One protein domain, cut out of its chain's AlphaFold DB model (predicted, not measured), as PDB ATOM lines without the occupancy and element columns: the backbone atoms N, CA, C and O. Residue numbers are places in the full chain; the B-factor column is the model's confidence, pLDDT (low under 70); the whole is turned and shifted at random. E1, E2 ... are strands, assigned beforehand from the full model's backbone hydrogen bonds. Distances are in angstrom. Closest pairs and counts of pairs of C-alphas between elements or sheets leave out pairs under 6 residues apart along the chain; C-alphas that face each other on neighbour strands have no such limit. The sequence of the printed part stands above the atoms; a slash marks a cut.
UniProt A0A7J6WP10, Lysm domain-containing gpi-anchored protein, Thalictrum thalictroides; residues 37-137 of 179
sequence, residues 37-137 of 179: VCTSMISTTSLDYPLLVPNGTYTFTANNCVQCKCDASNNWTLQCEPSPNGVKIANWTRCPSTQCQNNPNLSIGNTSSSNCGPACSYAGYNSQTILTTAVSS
ATOM      1  N   VAL A  37     -38.485 -52.736 -10.467       97.00
ATOM      2  CA  VAL A  37     -38.905 -52.115 -11.729       97.00
ATOM      3  C   VAL A  37     -37.727 -51.453 -12.428       97.00
ATOM      4  O   VAL A  37     -36.680 -51.217 -11.819       97.00
ATOM      5  N   CYS A  38     -37.896 -51.144 -13.708       97.19
ATOM      6  CA  CYS A  38     -36.899 -50.389 -14.450       97.19
ATOM      7  C   CYS A  38     -36.938 -48.890 -14.120       97.19
ATOM      8  O   CYS A  38     -38.003 -48.294 -13.972       97.19
ATOM      9  N   THR A  39     -35.759 -48.272 -14.091       96.19
ATOM     10  CA  THR A  39     -35.568 -46.822 -14.043       96.19
ATOM     11  C   THR A  39     -36.049 -46.191 -15.346       96.19
ATOM     12  O   THR A  39     -35.752 -46.697 -16.430       96.19
ATOM     13  N   SER A  40     -36.764 -45.072 -15.257       94.44
ATOM     14  CA  SER A  40     -37.298 -44.338 -16.406       94.44
ATOM     15  C   SER A  40     -36.890 -42.863 -16.371       94.44
ATOM     16  O   SER A  40     -36.398 -42.365 -15.360       94.44
ATOM     17  N   MET A  41     -37.099 -42.163 -17.489       94.19
ATOM     18  CA  MET A  41     -36.900 -40.710 -17.612       94.19
ATOM     19  C   MET A  41     -38.226 -39.939 -17.519       94.19
ATOM     20  O   MET A  41     -38.334 -38.815 -18.006       94.19
ATOM     21  N   ILE A  42     -39.260 -40.560 -16.948       96.94
ATOM     22  CA  ILE A  42     -40.609 -39.994 -16.924       96.94
ATOM     23  C   ILE A  42     -40.649 -38.820 -15.955       96.94
ATOM     24  O   ILE A  42     -40.311 -38.951 -14.779       96.94
ATOM     25  N   SER A  43     -41.065 -37.664 -16.472       96.81
ATOM     26  CA  SER A  43     -41.201 -36.440 -15.691       96.81
ATOM     27  C   SER A  43     -42.215 -36.627 -14.568       96.81
ATOM     28  O   SER A  43     -43.281 -37.204 -14.778       96.81
ATOM     29  N   THR A  44     -41.944 -36.039 -13.404       97.62
ATOM     30  CA  THR A  44     -42.891 -35.977 -12.277       97.62
ATOM     31  C   THR A  44     -44.180 -35.224 -12.613       97.62
ATOM     32  O   THR A  44     -45.177 -35.361 -11.913       97.62
ATOM     33  N   THR A  45     -44.170 -34.431 -13.686       97.06
ATOM     34  CA  THR A  45     -45.334 -33.696 -14.201       97.06
ATOM     35  C   THR A  45     -46.135 -34.468 -15.250       97.06
ATOM     36  O   THR A  45     -47.120 -33.945 -15.770       97.06
ATOM     37  N   SER A  46     -45.706 -35.682 -15.601       98.12
ATOM     38  CA  SER A  46     -46.409 -36.524 -16.562       98.12
ATOM     39  C   SER A  46     -47.712 -37.081 -15.988       98.12
ATOM     40  O   SER A  46     -47.798 -37.381 -14.799       98.12
ATOM     41  N   LEU A  47     -48.710 -37.300 -16.847       98.00
ATOM     42  CA  LEU A  47     -49.983 -37.918 -16.458       98.00
ATOM     43  C   LEU A  47     -49.870 -39.415 -16.121       98.00
ATOM     44  O   LEU A  47     -50.775 -39.960 -15.500       98.00
ATOM     45  N   ASP A  48     -48.786 -40.080 -16.522       97.56
ATOM     46  CA  ASP A  48     -48.460 -41.463 -16.140       97.56
ATOM     47  C   ASP A  48     -47.375 -41.559 -15.061       97.56
ATOM     48  O   ASP A  48     -46.801 -42.629 -14.871       97.56
ATOM     49  N   TYR A  49     -47.068 -40.475 -14.347       97.94
ATOM     50  CA  TYR A  49     -46.120 -40.549 -13.241       97.94
ATOM     51  C   TYR A  49     -46.775 -41.105 -11.957       97.94
ATOM     52  O   TYR A  49     -47.818 -40.592 -11.547       97.94
ATOM     53  N   PRO A  50     -46.143 -42.067 -11.253       96.81
ATOM     54  CA  PRO A  50     -44.975 -42.848 -11.665       96.81
ATOM     55  C   PRO A  50     -45.366 -44.054 -12.540       96.81
ATOM     56  O   PRO A  50     -46.216 -44.857 -12.156       96.81
ATOM     57  N   LEU A  51     -44.680 -44.248 -13.672       97.69
ATOM     58  CA  LEU A  51     -44.859 -45.445 -14.496       97.69
ATOM     59  C   LEU A  51     -43.909 -46.538 -14.010       97.69
ATOM     60  O   LEU A  51     -42.689 -46.434 -14.158       97.69
ATOM     61  N   LEU A  52     -44.484 -47.592 -13.444       97.38
ATOM     62  CA  LEU A  52     -43.762 -48.708 -12.847       97.38
ATOM     63  C   LEU A  52     -43.952 -49.955 -13.714       97.38
ATOM     64  O   LEU A  52     -45.075 -50.418 -13.898       97.38
ATOM     65  N   VAL A  53     -42.855 -50.495 -14.246       98.06
ATOM     66  CA  VAL A  53     -42.875 -51.699 -15.092       98.06
ATOM     67  C   VAL A  53     -41.889 -52.723 -14.520       98.06
ATOM     68  O   VAL A  53     -40.678 -52.476 -14.562       98.06
ATOM     69  N   PRO A  54     -42.380 -53.837 -13.945       97.12
ATOM     70  CA  PRO A  54     -41.548 -54.926 -13.436       97.12
ATOM     71  C   PRO A  54     -40.774 -55.669 -14.527       97.12
ATOM     72  O   PRO A  54     -41.175 -55.684 -15.693       97.12
ATOM     73  N   ASN A  55     -39.695 -56.342 -14.129       96.19
ATOM     74  CA  ASN A  55     -38.898 -57.181 -15.025       96.19
ATOM     75  C   ASN A  55     -39.751 -58.218 -15.784       96.19
ATOM     76  O   ASN A  55     -40.593 -58.883 -15.188       96.19
ATOM     77  N   GLY A  56     -39.506 -58.373 -17.086       95.50
ATOM     78  CA  GLY A  56     -40.194 -59.338 -17.947       95.50
ATOM     79  C   GLY A  56     -41.608 -58.923 -18.362       95.50
ATOM     80  O   GLY A  56     -42.305 -59.702 -19.007       95.50
ATOM     81  N   THR A  57     -42.042 -57.710 -18.015       97.50
ATOM     82  CA  THR A  57     -43.383 -57.203 -18.332       97.50
ATOM     83  C   THR A  57     -43.333 -55.988 -19.254       97.50
ATOM     84  O   THR A  57     -42.278 -55.388 -19.493       97.50
ATOM     85  N   TYR A  58     -44.498 -55.621 -19.785       97.81
ATOM     86  CA  TYR A  58     -44.690 -54.419 -20.582       97.81
ATOM     87  C   TYR A  58     -46.017 -53.741 -20.239       97.81
ATOM     88  O   TYR A  58     -46.913 -54.348 -19.657       97.81
ATOM     89  N   THR A  59     -46.145 -52.478 -20.630       98.19
ATOM     90  CA  THR A  59     -47.372 -51.695 -20.499       98.19
ATOM     91  C   THR A  59     -47.555 -50.761 -21.689       98.19
ATOM     92  O   THR A  59     -46.583 -50.372 -22.343       98.19
ATOM     93  N   PHE A  60     -48.806 -50.393 -21.954       97.81
ATOM     94  CA  PHE A  60     -49.162 -49.331 -22.885       97.81
ATOM     95  C   PHE A  60     -49.465 -48.059 -22.100       97.81
ATOM     96  O   PHE A  60     -50.255 -48.069 -21.159       97.81
ATOM     97  N   THR A  61     -48.839 -46.958 -22.498       98.00
ATOM     98  CA  THR A  61     -49.039 -45.633 -21.908       98.00
ATOM     99  C   THR A  61     -49.276 -44.592 -23.001       98.00
ATOM    100  O   THR A  61     -49.352 -44.930 -24.190       98.00
ATOM    101  N   ALA A  62     -49.447 -43.328 -22.605       97.62
ATOM    102  CA  ALA A  62     -49.770 -42.215 -23.484       97.62
ATOM    103  C   ALA A  62     -50.916 -42.595 -24.421       97.62
ATOM    104  O   ALA A  62     -50.750 -42.605 -25.640       97.62
ATOM    105  N   ASN A  63     -52.066 -42.972 -23.848       96.81
ATOM    106  CA  ASN A  63     -53.262 -43.277 -24.632       96.81
ATOM    107  C   ASN A  63     -53.081 -44.442 -25.634       96.81
ATOM    108  O   ASN A  63     -53.687 -44.466 -26.706       96.81
ATOM    109  N   ASN A  64     -52.258 -45.424 -25.255       97.31
ATOM    110  CA  ASN A  64     -51.838 -46.572 -26.063       97.31
ATOM    111  C   ASN A  64     -50.975 -46.218 -27.283       97.31
ATOM    112  O   ASN A  64     -50.953 -46.960 -28.264       97.31
ATOM    113  N   CYS A  65     -50.268 -45.088 -27.239       97.12
ATOM    114  CA  CYS A  65     -49.342 -44.690 -28.297       97.12
ATOM    115  C   CYS A  65     -47.902 -45.116 -28.039       97.12
ATOM    116  O   CYS A  65     -47.119 -45.212 -28.984       97.12
ATOM    117  N   VAL A  66     -47.542 -45.414 -26.791       97.44
ATOM    118  CA  VAL A  66     -46.192 -45.840 -26.413       97.44
ATOM    119  C   VAL A  66     -46.277 -47.155 -25.653       97.44
ATOM    120  O   VAL A  66     -47.045 -47.277 -24.701       97.44
ATOM    121  N   GLN A  67     -45.482 -48.133 -26.075       97.62
ATOM    122  CA  GLN A  67     -45.280 -49.374 -25.344       97.62
ATOM    123  C   GLN A  67     -43.957 -49.277 -24.593       97.62
ATOM    124  O   GLN A  67     -42.932 -48.961 -25.189       97.62
ATOM    125  N   CYS A  68     -43.974 -49.565 -23.297       98.06
ATOM    126  CA  CYS A  68     -42.776 -49.606 -22.468       98.06
ATOM    127  C   CYS A  68     -42.617 -50.995 -21.860       98.06
ATOM    128  O   CYS A  68     -43.566 -51.541 -21.302       98.06
ATOM    129  N   LYS A  69     -41.415 -51.560 -21.945       97.56
ATOM    130  CA  LYS A  69     -41.044 -52.858 -21.379       97.56
ATOM    131  C   LYS A  69     -39.863 -52.720 -20.433       97.56
ATOM    132  O   LYS A  69     -39.010 -51.846 -20.605       97.56
ATOM    133  N   CYS A  70     -39.805 -53.609 -19.454       97.56
ATOM    134  CA  CYS A  70     -38.675 -53.705 -18.546       97.56
ATOM    135  C   CYS A  70     -38.019 -55.075 -18.654       97.56
ATOM    136  O   CYS A  70     -38.682 -56.107 -18.574       97.56
ATOM    137  N   ASP A  71     -36.701 -55.065 -18.805       95.06
ATOM    138  CA  ASP A  71     -35.874 -56.262 -18.852       95.06
ATOM    139  C   ASP A  71     -34.589 -55.994 -18.059       95.06
ATOM    140  O   ASP A  71     -33.852 -55.038 -18.333       95.06
ATOM    141  N   ALA A  72     -34.329 -56.835 -17.061       93.50
ATOM    142  CA  ALA A  72     -33.160 -56.763 -16.197       93.50
ATOM    143  C   ALA A  72     -31.837 -56.822 -16.977       93.50
ATOM    144  O   ALA A  72     -30.856 -56.210 -16.546       93.50
ATOM    145  N   SER A  73     -31.800 -57.488 -18.137       94.50
ATOM    146  CA  SER A  73     -30.629 -57.539 -19.020       94.50
ATOM    147  C   SER A  73     -30.280 -56.182 -19.638       94.50
ATOM    148  O   SER A  73     -29.134 -55.965 -20.022       94.50
ATOM    149  N   ASN A  74     -31.219 -55.230 -19.667       90.06
ATOM    150  CA  ASN A  74     -31.005 -53.867 -20.165       90.06
ATOM    151  C   ASN A  74     -30.640 -52.890 -19.036       90.06
ATOM    152  O   ASN A  74     -31.111 -51.753 -18.997       90.06
ATOM    153  N   ASN A  75     -29.814 -53.345 -18.087       91.81
ATOM    154  CA  ASN A  75     -29.354 -52.565 -16.931       91.81
ATOM    155  C   ASN A  75     -30.502 -51.930 -16.128       91.81
ATOM    156  O   ASN A  75     -30.359 -50.824 -15.613       91.81
ATOM    157  N   TRP A  76     -31.655 -52.607 -16.048       94.56
ATOM    158  CA  TRP A  76     -32.859 -52.078 -15.396       94.56
ATOM    159  C   TRP A  76     -33.295 -50.706 -15.936       94.56
ATOM    160  O   TRP A  76     -33.817 -49.886 -15.186       94.56
ATOM    161  N   THR A  77     -33.080 -50.434 -17.223       93.38
ATOM    162  CA  THR A  77     -33.546 -49.206 -17.884       93.38
ATOM    163  C   THR A  77     -34.823 -49.484 -18.661       93.38
ATOM    164  O   THR A  77     -34.878 -50.435 -19.442       93.38
ATOM    165  N   LEU A  78     -35.844 -48.646 -18.476       95.75
ATOM    166  CA  LEU A  78     -37.132 -48.792 -19.141       95.75
ATOM    167  C   LEU A  78     -36.956 -48.567 -20.644       95.75
ATOM    168  O   LEU A  78     -36.491 -47.510 -21.067       95.75
ATOM    169  N   GLN A  79     -37.337 -49.560 -21.443       94.81
ATOM    170  CA  GLN A  79     -37.250 -49.494 -22.897       94.81
ATOM    171  C   GLN A  79     -38.629 -49.173 -23.449       94.81
ATOM    172  O   GLN A  79     -39.555 -49.961 -23.266       94.81
ATOM    173  N   CYS A  80     -38.773 -48.038 -24.121       96.62
ATOM    174  CA  CYS A  80     -40.033 -47.652 -24.741       96.62
ATOM    175  C   CYS A  80     -39.883 -47.549 -26.257       96.62
ATOM    176  O   CYS A  80     -38.814 -47.202 -26.759       96.62
ATOM    177  N   GLU A  81     -40.974 -47.812 -26.966       95.12
ATOM    178  CA  GLU A  81     -41.106 -47.723 -28.420       95.12
ATOM    179  C   GLU A  81     -42.531 -47.272 -28.792       95.12
ATOM    180  O   GLU A  81     -43.450 -47.385 -27.969       95.12
ATOM    181  N   PRO A  82     -42.754 -46.721 -30.000       95.50
ATOM    182  CA  PRO A  82     -44.102 -46.501 -30.506       95.50
ATOM    183  C   PRO A  82     -44.904 -47.801 -30.451       95.50
ATOM    184  O   PRO A  82     -44.381 -48.874 -30.752       95.50
ATOM    185  N   SER A  83     -46.173 -47.708 -30.059       95.81
ATOM    186  CA  SER A  83     -47.018 -48.898 -29.950       95.81
ATOM    187  C   SER A  83     -47.146 -49.613 -31.303       95.81
ATOM    188  O   SER A  83     -47.218 -48.954 -32.346       95.81
ATOM    189  N   PRO A  84     -47.184 -50.956 -31.306       93.56
ATOM    190  CA  PRO A  84     -47.276 -51.738 -32.522       93.56
ATOM    191  C   PRO A  84     -48.606 -51.492 -33.240       93.56
ATOM    192  O   PRO A  84     -49.619 -51.106 -32.650       93.56
ATOM    193  N   ASN A  85     -48.608 -51.767 -34.543       91.38
ATOM    194  CA  ASN A  85     -49.806 -51.648 -35.364       91.38
ATOM    195  C   ASN A  85     -50.939 -52.540 -34.824       91.38
ATOM    196  O   ASN A  85     -50.714 -53.688 -34.449       91.38
ATOM    197  N   GLY A  86     -52.169 -52.020 -34.832       90.81
ATOM    198  CA  GLY A  86     -53.365 -52.747 -34.389       90.81
ATOM    199  C   GLY A  86     -53.770 -52.497 -32.933       90.81
ATOM    200  O   GLY A  86     -54.885 -52.858 -32.551       90.81
ATOM    201  N   VAL A  87     -52.936 -51.822 -32.135       94.69
ATOM    202  CA  VAL A  87     -53.342 -51.335 -30.812       94.69
ATOM    203  C   VAL A  87     -54.339 -50.184 -30.979       94.69
ATOM    204  O   VAL A  87     -54.091 -49.220 -31.703       94.69
ATOM    205  N   LYS A  88     -55.500 -50.288 -30.322       95.19
ATOM    206  CA  LYS A  88     -56.521 -49.233 -30.354       95.19
ATOM    207  C   LYS A  88     -56.059 -48.038 -29.524       95.19
ATOM    208  O   LYS A  88     -55.844 -48.171 -28.320       95.19
ATOM    209  N   ILE A  89     -55.965 -46.880 -30.170       94.69
ATOM    210  CA  ILE A  89     -55.660 -45.605 -29.515       94.69
ATOM    211  C   ILE A  89     -56.842 -45.217 -28.617       94.69
ATOM    212  O   ILE A  89     -58.000 -45.321 -29.026       94.69
ATOM    213  N   ALA A  90     -56.550 -44.784 -27.394       92.31
ATOM    214  CA  ALA A  90     -57.539 -44.260 -26.454       92.31
ATOM    215  C   ALA A  90     -57.514 -42.725 -26.466       92.31
ATOM    216  O   ALA A  90     -56.451 -42.149 -26.593       92.31
ATOM    217  N   ASN A  91     -58.644 -42.029 -26.321       90.94
ATOM    218  CA  ASN A  91     -58.729 -40.561 -26.126       90.94
ATOM    219  C   ASN A  91     -58.110 -39.632 -27.204       90.94
ATOM    220  O   ASN A  91     -58.352 -38.427 -27.174       90.94
ATOM    221  N   TRP A  92     -57.358 -40.156 -28.170       91.62
ATOM    222  CA  TRP A  92     -56.776 -39.434 -29.296       91.62
ATOM    223  C   TRP A  92     -57.205 -40.074 -30.615       91.62
ATOM    224  O   TRP A  92     -57.329 -41.291 -30.727       91.62
ATOM    225  N   THR A  93     -57.383 -39.252 -31.648       91.25
ATOM    226  CA  THR A  93     -57.679 -39.735 -33.008       91.25
ATOM    227  C   THR A  93     -56.444 -40.349 -33.671       91.25
ATOM    228  O   THR A  93     -56.552 -41.265 -34.482       91.25
ATOM    229  N   ARG A  94     -55.256 -39.829 -33.339       93.12
ATOM    230  CA  ARG A  94     -53.957 -40.313 -33.810       93.12
ATOM    231  C   ARG A  94     -52.892 -40.024 -32.762       93.12
ATOM    232  O   ARG A  94     -52.973 -39.007 -32.075       93.12
ATOM    233  N   CYS A  95     -51.883 -40.883 -32.688       95.06
ATOM    234  CA  CYS A  95     -50.751 -40.677 -31.801       95.06
ATOM    235  C   CYS A  95     -49.973 -39.393 -32.145       95.06
ATOM    236  O   CYS A  95     -49.667 -39.172 -33.323       95.06
ATOM    237  N   PRO A  96     -49.650 -38.555 -31.141       95.12
ATOM    238  CA  PRO A  96     -48.707 -37.452 -31.280       95.12
ATOM    239  C   PRO A  96     -47.319 -37.931 -31.717       95.12
ATOM    240  O   PRO A  96     -47.012 -39.123 -31.683       95.12
ATOM    241  N   SER A  97     -46.466 -36.986 -32.118       93.06
ATOM    242  CA  SER A  97     -45.091 -37.300 -32.511       93.06
ATOM    243  C   SER A  97     -44.301 -37.900 -31.344       93.06
ATOM    244  O   SER A  97     -44.355 -37.400 -30.223       93.06
ATOM    245  N   THR A  98     -43.535 -38.951 -31.633       92.88
ATOM    246  CA  THR A  98     -42.571 -39.585 -30.719       92.88
ATOM    247  C   THR A  98     -41.132 -39.157 -31.018       92.88
ATOM    248  O   THR A  98     -40.186 -39.841 -30.622       92.88
ATOM    249  N   GLN A  99     -40.952 -38.075 -31.780       92.19
ATOM    250  CA  GLN A  99     -39.639 -37.534 -32.120       92.19
ATOM    251  C   GLN A  99     -39.010 -36.836 -30.922       92.19
ATOM    252  O   GLN A  99     -39.686 -36.141 -30.166       92.19
ATOM    253  N   CYS A 100     -37.696 -36.981 -30.797       88.94
ATOM    254  CA  CYS A 100     -36.951 -36.321 -29.751       88.94
ATOM    255  C   CYS A 100     -36.815 -34.825 -30.003       88.94
ATOM    256  O   CYS A 100     -36.567 -34.365 -31.122       88.94
ATOM    257  N   GLN A 101     -36.921 -34.059 -28.920       79.38
ATOM    258  CA  GLN A 101     -36.763 -32.616 -28.969       79.38
ATOM    259  C   GLN A 101     -35.403 -32.247 -29.581       79.38
ATOM    260  O   GLN A 101     -34.362 -32.771 -29.183       79.38
ATOM    261  N   ASN A 102     -35.423 -31.347 -30.567       76.00
ATOM    262  CA  ASN A 102     -34.253 -30.873 -31.318       76.00
ATOM    263  C   ASN A 102     -33.540 -31.924 -32.196       76.00
ATOM    264  O   ASN A 102     -32.470 -31.626 -32.726       76.00
ATOM    265  N   ASN A 103     -34.104 -33.121 -32.395       78.75
ATOM    266  CA  ASN A 103     -33.539 -34.111 -33.316       78.75
ATOM    267  C   ASN A 103     -34.639 -34.881 -34.076       78.75
ATOM    268  O   ASN A 103     -35.106 -35.917 -33.602       78.75
ATOM    269  N   PRO A 104     -35.045 -34.418 -35.275       78.31
ATOM    270  CA  PRO A 104     -36.164 -35.012 -36.015       78.31
ATOM    271  C   PRO A 104     -35.885 -36.437 -36.519       78.31
ATOM    272  O   PRO A 104     -36.823 -37.178 -36.810       78.31
ATOM    273  N   ASN A 105     -34.609 -36.825 -36.610       82.44
ATOM    274  CA  ASN A 105     -34.181 -38.150 -37.065       82.44
ATOM    275  C   ASN A 105     -34.140 -39.179 -35.928       82.44
ATOM    276  O   ASN A 105     -33.901 -40.360 -36.173       82.44
ATOM    277  N   LEU A 106     -34.355 -38.738 -34.688       86.81
ATOM    278  CA  LEU A 106     -34.322 -39.580 -33.507       86.81
ATOM    279  C   LEU A 106     -35.726 -39.640 -32.904       86.81
ATOM    280  O   LEU A 106     -36.354 -38.619 -32.652       86.81
ATOM    281  N   SER A 107     -36.237 -40.842 -32.691       89.94
ATOM    282  CA  SER A 107     -37.546 -41.085 -32.079       89.94
ATOM    283  C   SER A 107     -37.407 -42.129 -30.987       89.94
ATOM    284  O   SER A 107     -36.413 -42.856 -30.964       89.94
ATOM    285  N   ILE A 108     -38.391 -42.200 -30.092       91.94
ATOM    286  CA  ILE A 108     -38.458 -43.235 -29.052       91.94
ATOM    287  C   ILE A 108     -38.204 -44.619 -29.683       91.94
ATOM    288  O   ILE A 108     -38.740 -44.920 -30.750       91.94
ATOM    289  N   GLY A 109     -37.364 -45.437 -29.048       81.06
ATOM    290  CA  GLY A 109     -37.005 -46.779 -29.524       81.06
ATOM    291  C   GLY A 109     -35.927 -46.822 -30.616       81.06
ATOM    292  O   GLY A 109     -35.408 -47.896 -30.905       81.06
ATOM    293  N   ASN A 110     -35.541 -45.680 -31.197       74.75
ATOM    294  CA  ASN A 110     -34.446 -45.604 -32.162       74.75
ATOM    295  C   ASN A 110     -33.150 -45.130 -31.485       74.75
ATOM    296  O   ASN A 110     -33.135 -44.126 -30.767       74.75
ATOM    297  N   THR A 111     -32.045 -45.823 -31.749       63.66
ATOM    298  CA  THR A 111     -30.690 -45.366 -31.422       63.66
ATOM    299  C   THR A 111     -30.077 -44.743 -32.667       63.66
ATOM    300  O   THR A 111     -30.161 -45.328 -33.746       63.66
ATOM    301  N   SER A 112     -29.430 -43.579 -32.551       60.94
ATOM    302  CA  SER A 112     -28.650 -43.037 -33.672       60.94
ATOM    303  C   SER A 112     -27.672 -44.094 -34.210       60.94
ATOM    304  O   SER A 112     -27.170 -44.902 -33.441       60.94
ATOM    305  N   SER A 113     -27.384 -44.081 -35.510       57.44
ATOM    306  CA  SER A 113     -26.639 -45.119 -36.246       57.44
ATOM    307  C   SER A 113     -25.208 -45.430 -35.765       57.44
ATOM    308  O   SER A 113     -24.601 -46.383 -36.251       57.44
ATOM    309  N   SER A 114     -24.652 -44.672 -34.818       60.28
ATOM    310  CA  SER A 114     -23.471 -45.075 -34.057       60.28
ATOM    311  C   SER A 114     -23.909 -45.821 -32.792       60.28
ATOM    312  O   SER A 114     -24.777 -45.346 -32.067       60.28
ATOM    313  N   ASN A 115     -23.234 -46.921 -32.429       57.91
ATOM    314  CA  ASN A 115     -23.372 -47.627 -31.128       57.91
ATOM    315  C   ASN A 115     -23.027 -46.745 -29.894       57.91
ATOM    316  O   ASN A 115     -22.719 -47.233 -28.812       57.91
ATOM    317  N   CYS A 116     -22.966 -45.436 -30.107       63.62
ATOM    318  CA  CYS A 116     -22.373 -44.393 -29.315       63.62
ATOM    319  C   CYS A 116     -22.969 -43.049 -29.781       63.62
ATOM    320  O   CYS A 116     -22.291 -42.176 -30.321       63.62
ATOM    321  N   GLY A 117     -24.280 -42.894 -29.687       66.50
ATOM    322  CA  GLY A 117     -24.914 -41.609 -29.948       66.50
ATOM    323  C   GLY A 117     -26.166 -41.439 -29.101       66.50
ATOM    324  O   GLY A 117     -26.513 -42.350 -28.338       66.50
ATOM    325  N   PRO A 118     -26.781 -40.246 -29.128       72.81
ATOM    326  CA  PRO A 118     -27.885 -39.939 -28.239       72.81
ATOM    327  C   PRO A 118     -29.066 -40.872 -28.519       72.81
ATOM    328  O   PRO A 118     -29.459 -41.074 -29.670       72.81
ATOM    329  N   ALA A 119     -29.631 -41.433 -27.455       83.50
ATOM    330  CA  ALA A 119     -30.864 -42.208 -27.499       83.50
ATOM    331  C   ALA A 119     -32.059 -41.306 -27.176       83.50
ATOM    332  O   ALA A 119     -31.931 -40.332 -26.432       83.50
ATOM    333  N   CYS A 120     -33.234 -41.628 -27.717       90.44
ATOM    334  CA  CYS A 120     -34.466 -40.932 -27.361       90.44
ATOM    335  C   CYS A 120     -35.246 -41.726 -26.324       90.44
ATOM    336  O   CYS A 120     -35.738 -42.816 -26.611       90.44
ATOM    337  N   SER A 121     -35.370 -41.166 -25.126       92.06
ATOM    338  CA  SER A 121     -36.156 -41.765 -24.053       92.06
ATOM    339  C   SER A 121     -37.540 -41.143 -23.980       92.06
ATOM    340  O   SER A 121     -37.713 -39.932 -24.141       92.06
ATOM    341  N   TYR A 122     -38.527 -41.984 -23.690       96.12
ATOM    342  CA  TYR A 122     -39.857 -41.534 -23.308       96.12
ATOM    343  C   TYR A 122     -39.789 -40.807 -21.960       96.12
ATOM    344  O   TYR A 122     -39.232 -41.333 -20.995       96.12
ATOM    345  N   ALA A 123     -40.347 -39.597 -21.911       96.44
ATOM    346  CA  ALA A 123     -40.333 -38.736 -20.729       96.44
ATOM    347  C   ALA A 123     -41.737 -38.485 -20.154       96.44
ATOM    348  O   ALA A 123     -41.898 -37.628 -19.283       96.44
ATOM    349  N   GLY A 124     -42.744 -39.231 -20.620       97.75
ATOM    350  CA  GLY A 124     -44.133 -39.088 -20.193       97.75
ATOM    351  C   GLY A 124     -45.048 -38.514 -21.273       97.75
ATOM    352  O   GLY A 124     -44.691 -38.433 -22.448       97.75
ATOM    353  N   TYR A 125     -46.239 -38.082 -20.880       97.69
ATOM    354  CA  TYR A 125     -47.188 -37.387 -21.741       97.69
ATOM    355  C   TYR A 125     -48.067 -36.428 -20.935       97.69
ATOM    356  O   TYR A 125     -48.231 -36.549 -19.718       97.69
ATOM    357  N   ASN A 126     -48.654 -35.467 -21.638       96.38
ATOM    358  CA  ASN A 126     -49.730 -34.626 -21.125       96.38
ATOM    359  C   ASN A 126     -50.962 -34.749 -22.035       96.38
ATOM    360  O   ASN A 126     -50.977 -35.538 -22.977       96.38
ATOM    361  N   SER A 127     -52.012 -33.969 -21.776       93.75
ATOM    362  CA  SER A 127     -53.259 -34.042 -22.550       93.75
ATOM    363  C   SER A 127     -53.097 -33.743 -24.050       93.75
ATOM    364  O   SER A 127     -53.966 -34.121 -24.836       93.75
ATOM    365  N   GLN A 128     -52.002 -33.093 -24.454       91.38
ATOM    366  CA  GLN A 128     -51.772 -32.617 -25.820       91.38
ATOM    367  C   GLN A 128     -50.723 -33.437 -26.578       91.38
ATOM    368  O   GLN A 128     -50.879 -33.660 -27.777       91.38
ATOM    369  N   THR A 129     -49.640 -33.860 -25.918       95.44
ATOM    370  CA  THR A 129     -48.495 -34.482 -26.599       95.44
ATOM    371  C   THR A 129     -47.777 -35.524 -25.748       95.44
ATOM    372  O   THR A 129     -47.881 -35.551 -24.521       95.44
ATOM    373  N   ILE A 130     -46.993 -36.351 -26.436       97.00
ATOM    374  CA  ILE A 130     -45.953 -37.202 -25.863       97.00
ATOM    375  C   ILE A 130     -44.719 -36.341 -25.577       97.00
ATOM    376  O   ILE A 130     -44.364 -35.464 -26.368       97.00
ATOM    377  N   LEU A 131     -44.089 -36.578 -24.429       95.94
ATOM    378  CA  LEU A 131     -42.863 -35.932 -23.982       95.94
ATOM    379  C   LEU A 131     -41.685 -36.885 -24.196       95.94
ATOM    380  O   LEU A 131     -41.759 -38.084 -23.917       95.94
ATOM    381  N   THR A 132     -40.569 -36.340 -24.660       94.75
ATOM    382  CA  THR A 132     -39.346 -37.094 -24.956       94.75
ATOM    383  C   THR A 132     -38.134 -36.363 -24.413       94.75
ATOM    384  O   THR A 132     -38.119 -35.132 -24.422       94.75
ATOM    385  N   THR A 133     -37.090 -37.098 -24.046       91.00
ATOM    386  CA  THR A 133     -35.797 -36.513 -23.691       91.00
ATOM    387  C   THR A 133     -34.657 -37.211 -24.422       91.00
ATOM    388  O   THR A 133     -34.639 -38.439 -24.548       91.00
ATOM    389  N   ALA A 134     -33.696 -36.426 -24.903       87.50
ATOM    390  CA  ALA A 134     -32.458 -36.959 -25.449       87.50
ATOM    391  C   ALA A 134     -31.555 -37.409 -24.295       87.50
ATOM    392  O   ALA A 134     -31.321 -36.660 -23.346       87.50
ATOM    393  N   VAL A 135     -31.045 -38.630 -24.384       80.25
ATOM    394  CA  VAL A 135     -30.127 -39.212 -23.408       80.25
ATOM    395  C   VAL A 135     -28.794 -39.440 -24.097       80.25
ATOM    396  O   VAL A 135     -28.695 -40.218 -25.044       80.25
ATOM    397  N   SER A 136     -27.768 -38.730 -23.640       75.38
ATOM    398  CA  SER A 136     -26.411 -38.884 -24.156       75.38
ATOM    399  C   SER A 136     -25.749 -40.114 -23.547       75.38
ATOM    400  O   SER A 136     -25.661 -40.238 -22.328       75.38
ATOM    401  N   SER A 137     -25.216 -40.984 -24.399       67.62
ATOM    402  CA  SER A 137     -24.311 -42.050 -23.974       67.62
ATOM    403  C   SER A 137     -22.890 -41.485 -23.905       67.62
ATOM    404  O   SER A 137     -22.348 -41.058 -24.924       67.62
TER     405      SER A 137
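What this domain is: This is residues 37 to 137 of the 179 residues of the protein "Lysm domain-containing gpi-anchored protein" of Thalictrum thalictroides (UniProt A0A7J6WP10). This is a domain of little regular structure: a small three-strand sheet, E1-E2-E3, and a two-strand hairpin, E5 and E6, meet through E3 and E5 amid long loops, with short E4 near Cys 120 of E5. The sheet is a meander, each strand the antiparallel neighbour of the one before. The 101 printed residues hold six named strands, E1 to E6 in chain order, and no named helix; the class is all strand, with 30 residues in named elements. The whole is compact, radius of gyration of the C-alphas 12.9 A, spanning 36 by 31 by 28 A.

Where its parts are: E1 is residues 58 to 61, from C-alpha 58 at (-44.690, -54.419, -20.582), E2 66 to 69, E3 79 to 82, and E4 103 to 107. E5, 119 to 125, measures 18.0 A; E6, 130 to 135, measures 16.1 A and ends at (-30.127, -39.212, -23.408).

How they stand to each other: Across the antiparallel neighbours E1 and E2, N 59 and O 68 are within hydrogen-bond range at 2.8 A; across the antiparallel neighbours E2 and E3, N 69 and O 79 are within hydrogen-bond range at 2.8 A. The closest C-alphas of E3 and E5 are Cys 80 and Tyr 122, 6.3 A. In hairpin E5 and E6, antiparallel, N 121 and O 133 are 2.9 A apart. E4 pairs with no named strand; its closest C-alpha to E5 is Ser 107, 5.6 A from Cys 120.

The domain as a whole: The C-alphas farthest apart, Asn 91 and Cys 116, are 36.7 A apart. The printed part has no cut. The links E3 to E4 and E4 to E5 are long. Residues 111 to 117 and 137 are under pLDDT 70.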